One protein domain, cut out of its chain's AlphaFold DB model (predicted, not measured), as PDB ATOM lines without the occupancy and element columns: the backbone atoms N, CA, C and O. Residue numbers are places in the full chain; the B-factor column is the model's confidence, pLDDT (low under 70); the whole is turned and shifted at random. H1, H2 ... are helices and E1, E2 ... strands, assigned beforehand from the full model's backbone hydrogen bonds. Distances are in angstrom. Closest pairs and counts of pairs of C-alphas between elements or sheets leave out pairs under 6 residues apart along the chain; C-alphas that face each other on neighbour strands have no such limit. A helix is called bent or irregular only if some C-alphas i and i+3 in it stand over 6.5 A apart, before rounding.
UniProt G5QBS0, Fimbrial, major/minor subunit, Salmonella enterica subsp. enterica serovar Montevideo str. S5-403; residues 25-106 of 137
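What this domain is: This is residues 25 to 106 of the 137 residues of the protein "Fimbrial, major/minor subunit" of Salmonella enterica subsp. enterica serovar Montevideo str. S5-403 (UniProt G5QBS0). A strongly twisted sheet of four strands makes the core, with the irregular helix H1 across one face and the very short helix H2 over the other. E1 and E2 form a long hairpin in the middle, E4 runs beside E1, and the short E3 runs beside E2; two long loops join E2 to H1 and H1 to E3. The printed part has 82 residues, with two named helices and four named strands in the order E1 E2 H1 E3 H2 E4; the sheet's order is E3 E2 E1 E4, it is mixed, and the class is mixed, helices and strands. The whole is compact, with a radius of gyration of the C-alphas of 11.9 A and spans of 31 by 31 by 20 A.

Where its parts are: Find C-alpha 25 at (-7.047, -24.798, 34.743); from there E1, residues 25 to 33, runs 26.1 A. E2, residues 36 to 43, comes back over 22.6 A. E3, residues 86 to 89, covers 10.5 A. E4, residues 99 to 106, runs 22.6 A to C-alpha 106 at (-10.306, -22.599, 38.804). H1, residues 60 to 71, starts at C-alpha 60 at (-5.660, -36.619, 39.898) and spans 17.6 A; it is only just irregular, C-alphas 61 and 64 being 6.6 A apart. H2, residues 90 to 94, spans 8.5 A and is neither bent nor irregular, but only just: C-alphas 90 and 93 are 6.2 A apart.

How they stand to each other: Look first at the hairpin E1 and E2, antiparallel at 150 degrees, where N 38 and O 31 are 2.8 A apart, within hydrogen-bond range. E4 is antiparallel to E1 at 168 degrees, with N 30 and O 102 at 2.8 A. E3 is parallel to E2 at 58 degrees, with N 88 and O 41 at 2.8 A. E3 and E4 are the edge strands. H1 is on the sheet at a height of 8.2 A, over E4 and only just over E1, on which 3 of its C-alphas fall; it runs across the strands, at 66 degrees to E4 on the local plane. The closest C-alphas of H1 and E4 are those of Leu 67 and Gly 106, 6.4 A apart. H2 is on the opposite face, over E1 at a height of 8.9 A; the closest C-alphas of these two are those of Phe 93 and Leu 29, 7.7 A apart. H1 and H2 are apart. E2, H1, E3 form a strand-helix-strand unit, parallel neighbour strands with a helix between, and E3, H2, E4 a split one, with E2 and E1 between its strands; both crossovers are right-handed. Of the O i to N i+4 pairs, 6 of 8 are within hydrogen-bond range in H1 and 0 of 1 in H2, where 2 of 2 O i to N i+3 pairs are.

The domain as a whole: The two C-alphas farthest apart are those of Asp 35 and Gly 48, 33.3 A. The links E2 to H1, 16 residues, and H1 to E3, 14 residues, are long. The printed part has no cut, and no printed residue is under 70 in pLDDT.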
ATOM      1  N   ALA A  25      -5.719 -24.658  34.182       95.25
ATOM      2  CA  ALA A  25      -7.047 -24.798  34.743       95.25
ATOM      3  C   ALA A  25      -7.161 -26.162  35.418       95.25
ATOM      4  O   ALA A  25      -6.592 -27.141  34.929       95.25
ATOM      5  N   ALA A  26      -7.889 -26.204  36.523       96.44
ATOM      6  CA  ALA A  26      -8.228 -27.407  37.260       96.44
ATOM      7  C   ALA A  26      -9.730 -27.416  37.525       96.44
ATOM      8  O   ALA A  26     -10.353 -26.369  37.706       96.44
ATOM      9  N   GLY A  27     -10.300 -28.612  37.570       96.75
ATOM     10  CA  GLY A  27     -11.672 -28.809  37.990       96.75
ATOM     11  C   GLY A  27     -11.785 -30.064  38.835       96.75
ATOM     12  O   GLY A  27     -11.026 -31.016  38.637       96.75
ATOM     13  N   VAL A  28     -12.734 -30.061  39.761       97.94
ATOM     14  CA  VAL A  28     -13.092 -31.229  40.558       97.94
ATOM     15  C   VAL A  28     -14.604 -31.406  40.545       97.94
ATOM     16  O   VAL A  28     -15.350 -30.440  40.706       97.94
ATOM     17  N   LEU A  29     -15.041 -32.642  40.333       98.00
ATOM     18  CA  LEU A  29     -16.401 -33.098  40.586       98.00
ATOM     19  C   LEU A  29     -16.415 -33.769  41.951       98.00
ATOM     20  O   LEU A  29     -15.603 -34.660  42.204       98.00
ATOM     21  N   ARG A  30     -17.365 -33.373  42.791       98.00
ATOM     22  CA  ARG A  30     -17.720 -34.057  44.029       98.00
ATOM     23  C   ARG A  30     -19.108 -34.666  43.867       98.00
ATOM     24  O   ARG A  30     -20.018 -34.012  43.370       98.00
ATOM     25  N   HIS A  31     -19.285 -35.898  44.317       97.50
ATOM     26  CA  HIS A  31     -20.607 -36.503  44.471       97.50
ATOM     27  C   HIS A  31     -20.625 -37.420  45.692       97.50
ATOM     28  O   HIS A  31     -19.582 -37.730  46.263       97.50
ATOM     29  N   VAL A  32     -21.807 -37.874  46.096       97.00
ATOM     30  CA  VAL A  32     -21.965 -38.842  47.184       97.00
ATOM     31  C   VAL A  32     -22.199 -40.241  46.617       97.00
ATOM     32  O   VAL A  32     -23.001 -40.422  45.699       97.00
ATOM     33  N   LEU A  33     -21.486 -41.231  47.156       94.56
ATOM     34  CA  LEU A  33     -21.668 -42.658  46.899       94.56
ATOM     35  C   LEU A  33     -21.883 -43.378  48.237       94.56
ATOM     36  O   LEU A  33     -20.980 -43.446  49.073       94.56
ATOM     37  N   GLY A  34     -23.095 -43.896  48.459       92.94
ATOM     38  CA  GLY A  34     -23.516 -44.334  49.794       92.94
ATOM     39  C   GLY A  34     -23.512 -43.143  50.755       92.94
ATOM     40  O   GLY A  34     -24.190 -42.156  50.490       92.94
ATOM     41  N   ASP A  35     -22.693 -43.214  51.804       93.00
ATOM     42  CA  ASP A  35     -22.516 -42.138  52.796       93.00
ATOM     43  C   ASP A  35     -21.165 -41.409  52.665       93.00
ATOM     44  O   ASP A  35     -20.753 -40.673  53.562       93.00
ATOM     45  N   ARG A  36     -20.425 -41.634  51.568       94.44
ATOM     46  CA  ARG A  36     -19.082 -41.070  51.359       94.44
ATOM     47  C   ARG A  36     -19.065 -40.066  50.219       94.44
ATOM     48  O   ARG A  36     -19.710 -40.267  49.194       94.44
ATOM     49  N   ALA A  37     -18.296 -38.996  50.405       96.00
ATOM     50  CA  ALA A  37     -17.979 -38.064  49.335       96.00
ATOM     51  C   ALA A  37     -16.860 -38.643  48.462       96.00
ATOM     52  O   ALA A  37     -15.801 -39.010  48.967       96.00
ATOM     53  N   GLU A  38     -17.108 -38.689  47.162       97.12
ATOM     54  CA  GLU A  38     -16.167 -39.099  46.129       97.12
ATOM     55  C   GLU A  38     -15.755 -37.887  45.302       97.12
ATOM     56  O   GLU A  38     -16.561 -36.980  45.061       97.12
ATOM     57  N   TYR A  39     -14.500 -37.887  44.854       97.94
ATOM     58  CA  TYR A  39     -13.912 -36.772  44.125       97.94
ATOM     59  C   TYR A  39     -13.168 -37.252  42.882       97.94
ATOM     60  O   TYR A  39     -12.343 -38.168  42.937       97.94
ATOM     61  N   ALA A  40     -13.404 -36.574  41.764       98.12
ATOM     62  CA  ALA A  40     -12.698 -36.812  40.513       98.12
ATOM     63  C   ALA A  40     -12.165 -35.496  39.946       98.12
ATOM     64  O   ALA A  40     -12.893 -34.508  39.853       98.12
ATOM     65  N   GLY A  41     -10.897 -35.491  39.533       98.06
ATOM     66  CA  GLY A  41     -10.349 -34.408  38.723       98.06
ATOM     67  C   GLY A  41     -11.040 -34.377  37.362       98.06
ATOM     68  O   GLY A  41     -11.482 -35.413  36.866       98.06
ATOM     69  N   LEU A  42     -11.147 -33.205  36.750       97.75
ATOM     70  CA  LEU A  42     -11.911 -33.040  35.517       97.75
ATOM     71  C   LEU A  42     -11.025 -32.808  34.296       97.75
ATOM     72  O   LEU A  42     -10.093 -32.004  34.332       97.75
ATOM     73  N   TYR A  43     -11.380 -33.463  33.191       97.12
ATOM     74  CA  TYR A  43     -10.923 -33.103  31.851       97.12
ATOM     75  C   TYR A  43     -12.091 -32.639  30.977       97.12
ATOM     76  O   TYR A  43     -13.240 -33.034  31.167       97.12
ATOM     77  N   GLY A  44     -11.788 -31.791  29.997       95.50
ATOM     78  CA  GLY A  44     -12.748 -31.314  29.013       95.50
ATOM     79  C   GLY A  44     -13.005 -32.362  27.932       95.50
ATOM     80  O   GLY A  44     -12.158 -32.591  27.072       95.50
ATOM     81  N   ASP A  45     -14.181 -32.977  27.963       95.25
ATOM     82  CA  ASP A  45     -14.741 -33.836  26.906       95.25
ATOM     83  C   ASP A  45     -15.946 -33.195  26.194       95.25
ATOM     84  O   ASP A  45     -16.510 -33.752  25.256       95.25
ATOM     85  N   LEU A  46     -16.304 -31.983  26.616       91.25
ATOM     86  CA  LEU A  46     -17.314 -31.129  26.012       91.25
ATOM     87  C   LEU A  46     -16.638 -29.897  25.392       91.25
ATOM     88  O   LEU A  46     -15.683 -29.351  25.951       91.25
ATOM     89  N   GLN A  47     -17.158 -29.413  24.261       84.38
ATOM     90  CA  GLN A  47     -16.678 -28.170  23.642       84.38
ATOM     91  C   GLN A  47     -16.826 -26.969  24.591       84.38
ATOM     92  O   GLN A  47     -17.902 -26.767  25.148       84.38
ATOM     93  N   GLY A  48     -15.767 -26.156  24.706       71.75
ATOM     94  CA  GLY A  48     -15.848 -24.778  25.218       71.75
ATOM     95  C   GLY A  48     -15.601 -24.545  26.713       71.75
ATOM     96  O   GLY A  48     -15.745 -23.418  27.160       71.75
ATOM     97  N   ASN A  49     -15.188 -25.542  27.501       77.19
ATOM     98  CA  ASN A  49     -15.308 -25.456  28.971       77.19
ATOM     99  C   ASN A  49     -14.024 -25.104  29.738       77.19
ATOM    100  O   ASN A  49     -13.912 -25.405  30.924       77.19
ATOM    101  N   GLY A  50     -13.016 -24.538  29.068       88.75
ATOM    102  CA  GLY A  50     -11.784 -24.051  29.709       88.75
ATOM    103  C   GLY A  50     -10.905 -25.109  30.401       88.75
ATOM    104  O   GLY A  50      -9.844 -24.762  30.919       88.75
ATOM    105  N   LEU A  51     -11.314 -26.381  30.419       94.56
ATOM    106  CA  LEU A  51     -10.548 -27.519  30.924       94.56
ATOM    107  C   LEU A  51      -9.736 -28.178  29.797       94.56
ATOM    108  O   LEU A  51     -10.209 -28.253  28.660       94.56
ATOM    109  N   PRO A  52      -8.526 -28.688  30.092       93.81
ATOM    110  CA  PRO A  52      -7.713 -29.399  29.109       93.81
ATOM    111  C   PRO A  52      -8.367 -30.726  28.683       93.81
ATOM    112  O   PRO A  52      -9.065 -31.343  29.491       93.81
ATOM    113  N   PRO A  53      -8.111 -31.209  27.452       94.38
ATOM    114  CA  PRO A  53      -8.552 -32.537  27.029       94.38
ATOM    115  C   PRO A  53      -7.881 -33.633  27.864       94.38
ATOM    116  O   PRO A  53      -6.845 -33.400  28.489       94.38
ATOM    117  N   GLN A  54      -8.420 -34.856  27.823       94.94
ATOM    118  CA  GLN A  54      -7.917 -35.985  28.619       94.94
ATOM    119  C   GLN A  54      -6.410 -36.238  28.443       94.94
ATOM    120  O   GLN A  54      -5.718 -36.544  29.406       94.94
ATOM    121  N   THR A  55      -5.872 -36.059  27.235       93.81
ATOM    122  CA  THR A  55      -4.438 -36.247  26.940       93.81
ATOM    123  C   THR A  55      -3.523 -35.216  27.608       93.81
ATOM    124  O   THR A  55      -2.309 -35.394  27.621       93.81
ATOM    125  N   GLN A  56      -4.086 -34.133  28.147       93.19
ATOM    126  CA  GLN A  56      -3.373 -33.025  28.786       93.19
ATOM    127  C   GLN A  56      -3.891 -32.733  30.202       93.19
ATOM    128  O   GLN A  56      -3.538 -31.700  30.783       93.19
ATOM    129  N   VAL A  57      -4.752 -33.603  30.743       93.88
ATOM    130  CA  VAL A  57      -5.279 -33.460  32.101       93.88
ATOM    131  C   VAL A  57      -4.148 -33.595  33.110       93.88
ATOM    132  O   VAL A  57      -3.225 -34.393  32.933       93.88
ATOM    133  N   MET A  58      -4.207 -32.803  34.180       94.06
ATOM    134  CA  MET A  58      -3.269 -32.985  35.279       94.06
ATOM    135  C   MET A  58      -3.553 -34.301  36.017       94.06
ATOM    136  O   MET A  58      -4.708 -34.732  36.081       94.06
ATOM    137  N   PRO A  59      -2.529 -34.940  36.605       95.69
ATOM    138  CA  PRO A  59      -2.735 -36.103  37.453       95.69
ATOM    139  C   PRO A  59      -3.716 -35.798  38.591       95.69
ATOM    140  O   PRO A  59      -3.619 -34.750  39.229       95.69
ATOM    141  N   ALA A  60      -4.613 -36.744  38.881       96.12
ATOM    142  CA  ALA A  60      -5.660 -36.619  39.898       96.12
ATOM    143  C   ALA A  60      -5.144 -36.056  41.237       96.12
ATOM    144  O   ALA A  60      -5.700 -35.088  41.755       96.12
ATOM    145  N   GLY A  61      -4.024 -36.592  41.735       95.88
ATOM    146  CA  GLY A  61      -3.428 -36.184  43.009       95.88
ATOM    147  C   GLY A  61      -2.862 -34.758  43.050       95.88
ATOM    148  O   GLY A  61      -2.587 -34.261  44.135       95.88
ATOM    149  N   GLN A  62      -2.697 -34.080  41.908       95.31
ATOM    150  CA  GLN A  62      -2.253 -32.678  41.860       95.31
ATOM    151  C   GLN A  62      -3.422 -31.684  41.928       95.31
ATOM    152  O   GLN A  62      -3.225 -30.535  42.329       95.31
ATOM    153  N   THR A  63      -4.638 -32.121  41.583       96.12
ATOM    154  CA  THR A  63      -5.847 -31.283  41.582       96.12
ATOM    155  C   THR A  63      -6.095 -30.591  42.932       96.12
ATOM    156  O   THR A  63      -6.365 -29.387  42.912       96.12
ATOM    157  N   PRO A  64      -5.949 -31.263  44.100       95.38
ATOM    158  CA  PRO A  64      -6.123 -30.612  45.396       95.38
ATOM    159  C   PRO A  64      -5.193 -29.439  45.643       95.38
ATOM    160  O   PRO A  64      -5.679 -28.345  45.904       95.38
ATOM    161  N   GLY A  65      -3.883 -29.628  45.480       94.12
ATOM    162  CA  GLY A  65      -2.916 -28.559  45.734       94.12
ATOM    163  C   GLY A  65      -3.150 -27.338  44.842       94.12
ATOM    164  O   GLY A  65      -3.097 -26.204  45.318       94.12
ATOM    165  N   VAL A  66      -3.481 -27.561  43.565       94.50
ATOM    166  CA  VAL A  66      -3.771 -26.471  42.622       94.50
ATOM    167  C   VAL A  66      -5.020 -25.695  43.028       94.50
ATOM    168  O   VAL A  66      -4.966 -24.471  43.114       94.50
ATOM    169  N   LEU A  67      -6.138 -26.379  43.285       96.00
ATOM    170  CA  LEU A  67      -7.384 -25.699  43.631       96.00
ATOM    171  C   LEU A  67      -7.326 -25.059  45.026       96.00
ATOM    172  O   LEU A  67      -7.835 -23.960  45.203       96.00
ATOM    173  N   GLN A  68      -6.658 -25.674  46.001       94.31
ATOM    174  CA  GLN A  68      -6.469 -25.070  47.325       94.31
ATOM    175  C   GLN A  68      -5.660 -23.774  47.248       94.31
ATOM    176  O   GLN A  68      -6.030 -22.795  47.888       94.31
ATOM    177  N   THR A  69      -4.606 -23.749  46.425       92.62
ATOM    178  CA  THR A  69      -3.807 -22.537  46.188       92.62
ATOM    179  C   THR A  69      -4.627 -21.456  45.486       92.62
ATOM    180  O   THR A  69      -4.570 -20.296  45.871       92.62
ATOM    181  N   LEU A  70      -5.401 -21.833  44.463       93.50
ATOM    182  CA  LEU A  70      -6.231 -20.911  43.680       93.50
ATOM    183  C   LEU A  70      -7.315 -20.227  44.505       93.50
ATOM    184  O   LEU A  70      -7.584 -19.048  44.308       93.50
ATOM    185  N   PHE A  71      -7.976 -20.994  45.366       92.56
ATOM    186  CA  PHE A  71      -9.107 -20.498  46.133       92.56
ATOM    187  C   PHE A  71      -8.695 -19.860  47.454       92.56
ATOM    188  O   PHE A  71      -9.552 -19.235  48.056       92.56
ATOM    189  N   ASP A  72      -7.457 -20.051  47.922       88.62
ATOM    190  CA  ASP A  72      -6.900 -19.478  49.158       88.62
ATOM    191  C   ASP A  72      -7.939 -19.288  50.279       88.62
ATOM    192  O   ASP A  72      -8.189 -18.195  50.769       88.62
ATOM    193  N   SER A  73      -8.611 -20.381  50.657       82.62
ATOM    194  CA  SER A  73      -9.672 -20.414  51.677       82.62
ATOM    195  C   SER A  73     -11.064 -19.861  51.316       82.62
ATOM    196  O   SER A  73     -11.984 -20.130  52.089       82.62
ATOM    197  N   GLU A  74     -11.258 -19.209  50.170       90.56
ATOM    198  CA  GLU A  74     -12.548 -18.691  49.663       90.56
ATOM    199  C   GLU A  74     -13.452 -19.768  49.027       90.56
ATOM    200  O   GLU A  74     -14.636 -19.542  48.778       90.56
ATOM    201  N   GLY A  75     -12.908 -20.959  48.759       89.50
ATOM    202  CA  GLY A  75     -13.655 -22.086  48.196       89.50
ATOM    203  C   GLY A  75     -14.512 -22.849  49.223       89.50
ATOM    204  O   GLY A  75     -14.397 -22.634  50.432       89.50
ATOM    205  N   PRO A  76     -15.342 -23.806  48.761       93.31
ATOM    206  CA  PRO A  76     -16.086 -24.704  49.642       93.31
ATOM    207  C   PRO A  76     -15.189 -25.394  50.677       93.31
ATOM    208  O   PRO A  76     -14.076 -25.815  50.367       93.31
ATOM    209  N   VAL A  77     -15.692 -25.578  51.902       92.75
ATOM    210  CA  VAL A  77     -14.906 -26.146  53.018       92.75
ATOM    211  C   VAL A  77     -14.304 -27.511  52.662       92.75
ATOM    212  O   VAL A  77     -13.129 -27.759  52.927       92.75
ATOM    213  N   TRP A  78     -15.074 -28.359  51.971       93.56
ATOM    214  CA  TRP A  78     -14.653 -29.704  51.565       93.56
ATOM    215  C   TRP A  78     -13.439 -29.722  50.627       93.56
ATOM    216  O   TRP A  78     -12.809 -30.763  50.459       93.56
ATOM    217  N   LEU A  79     -13.085 -28.594  50.011       94.06
ATOM    218  CA  LEU A  79     -11.967 -28.485  49.074       94.06
ATOM    219  C   LEU A  79     -10.611 -28.619  49.786       94.06
ATOM    220  O   LEU A  79      -9.635 -29.098  49.208       94.06
ATOM    221  N   ARG A  80     -10.555 -28.263  51.074       90.38
ATOM    222  CA  ARG A  80      -9.356 -28.416  51.915       90.38
ATOM    223  C   ARG A  80      -9.107 -29.866  52.330       90.38
ATOM    224  O   ARG A  80      -7.967 -30.245  52.566       90.38
ATOM    225  N   GLU A  81     -10.166 -30.667  52.389       91.00
ATOM    226  CA  GLU A  81     -10.142 -32.050  52.881       91.00
ATOM    227  C   GLU A  81     -10.204 -33.085  51.746       91.00
ATOM    228  O   GLU A  81     -10.069 -34.286  51.984       91.00
ATOM    229  N   MET A  82     -10.418 -32.644  50.502       94.88
ATOM    230  CA  MET A  82     -10.647 -33.560  49.391       94.88
ATOM    231  C   MET A  82      -9.423 -34.417  49.064       94.88
ATOM    232  O   MET A  82      -8.289 -33.942  48.995       94.88
ATOM    233  N   THR A  83      -9.688 -35.683  48.752       95.81
ATOM    234  CA  THR A  83      -8.706 -36.615  48.193       95.81
ATOM    235  C   THR A  83      -9.173 -37.033  46.809       95.81
ATOM    236  O   THR A  83     -10.232 -37.636  46.664       95.81
ATOM    237  N   VAL A  84      -8.387 -36.706  45.785       96.94
ATOM    238  CA  VAL A  84      -8.732 -36.958  44.381       96.94
ATOM    239  C   VAL A  84      -7.827 -38.062  43.839       96.94
ATOM    240  O   VAL A  84      -6.624 -37.863  43.677       96.94
ATOM    241  N   SER A  85      -8.402 -39.232  43.562       94.06
ATOM    242  CA  SER A  85      -7.670 -40.426  43.102       94.06
ATOM    243  C   SER A  85      -7.931 -40.785  41.638       94.06
ATOM    244  O   SER A  85      -7.204 -41.587  41.057       94.06
ATOM    245  N   SER A  86      -8.945 -40.176  41.021       97.19
ATOM    246  CA  SER A  86      -9.357 -40.455  39.648       97.19
ATOM    247  C   SER A  86      -9.565 -39.174  38.844       97.19
ATOM    248  O   SER A  86      -9.620 -38.070  39.392       97.19
ATOM    249  N   VAL A  87      -9.672 -39.333  37.526       98.00
ATOM    250  CA  VAL A  87     -10.113 -38.278  36.612       98.00
ATOM    251  C   VAL A  87     -11.391 -38.711  35.898       98.00
ATOM    252  O   VAL A  87     -11.625 -39.901  35.688       98.00
ATOM    253  N   SER A  88     -12.240 -37.758  35.537       97.94
ATOM    254  CA  SER A  88     -13.477 -37.979  34.789       97.94
ATOM    255  C   SER A  88     -13.719 -36.843  33.802       97.94
ATOM    256  O   SER A  88     -13.230 -35.727  33.983       97.94
ATOM    257  N   GLY A  89     -14.469 -37.140  32.746       97.06
ATOM    258  CA  GLY A  89     -14.910 -36.128  31.799       97.06
ATOM    259  C   GLY A  89     -15.927 -35.185  32.436       97.06
ATOM    260  O   GLY A  89     -16.707 -35.592  33.299       97.06
ATOM    261  N   LEU A  90     -15.929 -33.927  32.004       96.06
ATOM    262  CA  LEU A  90     -16.910 -32.926  32.420       96.06
ATOM    263  C   LEU A  90     -18.354 -33.364  32.122       96.06
ATOM    264  O   LEU A  90     -19.260 -33.035  32.884       96.06
ATOM    265  N   SER A  91     -18.578 -34.155  31.071       95.62
ATOM    266  CA  SER A  91     -19.891 -34.744  30.762       95.62
ATOM    267  C   SER A  91     -20.496 -35.560  31.912       95.62
ATOM    268  O   SER A  91     -21.714 -35.722  31.974       95.62
ATOM    269  N   ARG A  92     -19.679 -36.013  32.874       96.56
ATOM    270  CA  ARG A  92     -20.132 -36.757  34.052       96.56
ATOM    271  C   ARG A  92     -21.100 -35.968  34.939       96.56
ATOM    272  O   ARG A  92     -21.897 -36.590  35.628       96.56
ATOM    273  N   PHE A  93     -21.116 -34.632  34.886       95.19
ATOM    274  CA  PHE A  93     -22.148 -33.836  35.575       95.19
ATOM    275  C   PHE A  93     -23.574 -34.121  35.078       95.19
ATOM    276  O   PHE A  93     -24.530 -33.842  35.796       95.19
ATOM    277  N   SER A  94     -23.734 -34.678  33.875       94.38
ATOM    278  CA  SER A  94     -25.036 -35.063  33.322       94.38
ATOM    279  C   SER A  94     -25.478 -36.478  33.714       94.38
ATOM    280  O   SER A  94     -26.547 -36.916  33.294       94.38
ATOM    281  N   ASP A  95     -24.679 -37.211  34.494       96.44
ATOM    282  CA  ASP A  95     -25.035 -38.553  34.951       96.44
ATOM    283  C   ASP A  95     -26.114 -38.489  36.047       96.44
ATOM    284  O   ASP A  95     -25.872 -38.075  37.183       96.44
ATOM    285  N   ALA A  96     -27.319 -38.944  35.694       96.50
ATOM    286  CA  ALA A  96     -28.485 -38.955  36.573       96.50
ATOM    287  C   ALA A  96     -28.347 -39.898  37.783       96.50
ATOM    288  O   ALA A  96     -29.135 -39.796  38.726       96.50
ATOM    289  N   ALA A  97     -27.372 -40.814  37.781       96.25
ATOM    290  CA  ALA A  97     -27.091 -41.677  38.923       96.25
ATOM    291  C   ALA A  97     -26.337 -40.947  40.047       96.25
ATOM    292  O   ALA A  97     -26.329 -41.420  41.187       96.25
ATOM    293  N   LEU A  98     -25.708 -39.801  39.757       96.94
ATOM    294  CA  LEU A  98     -24.980 -39.045  40.767       96.94
ATOM    295  C   LEU A  98     -25.929 -38.378  41.763       96.94
ATOM    296  O   LEU A  98     -27.025 -37.917  41.443       96.94
ATOM    297  N   ARG A  99     -25.478 -38.307  43.014       96.81
ATOM    298  CA  ARG A  99     -26.226 -37.728  44.132       96.81
ATOM    299  C   ARG A  99     -25.390 -36.636  44.777       96.81
ATOM    300  O   ARG A  99     -24.185 -36.814  44.920       96.81
ATOM    301  N   GLN A 100     -26.045 -35.551  45.199       95.88
ATOM    302  CA  GLN A 100     -25.407 -34.410  45.877       95.88
ATOM    303  C   GLN A 100     -24.144 -33.940  45.139       95.88
ATOM    304  O   GLN A 100     -23.028 -34.043  45.644       95.88
ATOM    305  N   VAL A 101     -24.349 -33.524  43.890       96.94
ATOM    306  CA  VAL A 101     -23.280 -33.135  42.975       96.94
ATOM    307  C   VAL A 101     -22.833 -31.711  43.278       96.94
ATOM    308  O   VAL A 101     -23.645 -30.793  43.211       96.94
ATOM    309  N   ASP A 102     -21.539 -31.535  43.534       96.62
ATOM    310  CA  ASP A 102     -20.877 -30.233  43.597       96.62
ATOM    311  C   ASP A 102     -19.711 -30.201  42.606       96.62
ATOM    312  O   ASP A 102     -19.156 -31.232  42.216       96.62
ATOM    313  N   GLY A 103     -19.290 -29.002  42.217       95.88
ATOM    314  CA  GLY A 103     -18.141 -28.825  41.347       95.88
ATOM    315  C   GLY A 103     -17.412 -27.529  41.636       95.88
ATOM    316  O   GLY A 103     -18.028 -26.534  42.009       95.88
ATOM    317  N   VAL A 104     -16.099 -27.542  41.437       96.25
ATOM    318  CA  VAL A 104     -15.290 -26.323  41.437       96.25
ATOM    319  C   VAL A 104     -14.389 -26.311  40.215       96.25
ATOM    320  O   VAL A 104     -13.798 -27.331  39.864       96.25
ATOM    321  N   TYR A 105     -14.289 -25.144  39.586       95.75
ATOM    322  CA  TYR A 105     -13.375 -24.837  38.495       95.75
ATOM    323  C   TYR A 105     -12.513 -23.645  38.898       95.75
ATOM    324  O   TYR A 105     -13.026 -22.661  39.425       95.75
ATOM    325  N   GLY A 106     -11.217 -23.718  38.619       95.12
ATOM    326  CA  GLY A 106     -10.306 -22.599  38.804       95.12
ATOM    327  C   GLY A 106      -9.274 -22.543  37.688       95.12
ATOM    328  O   GLY A 106      -8.815 -23.577  37.198       95.12
TER     329      GLY A 106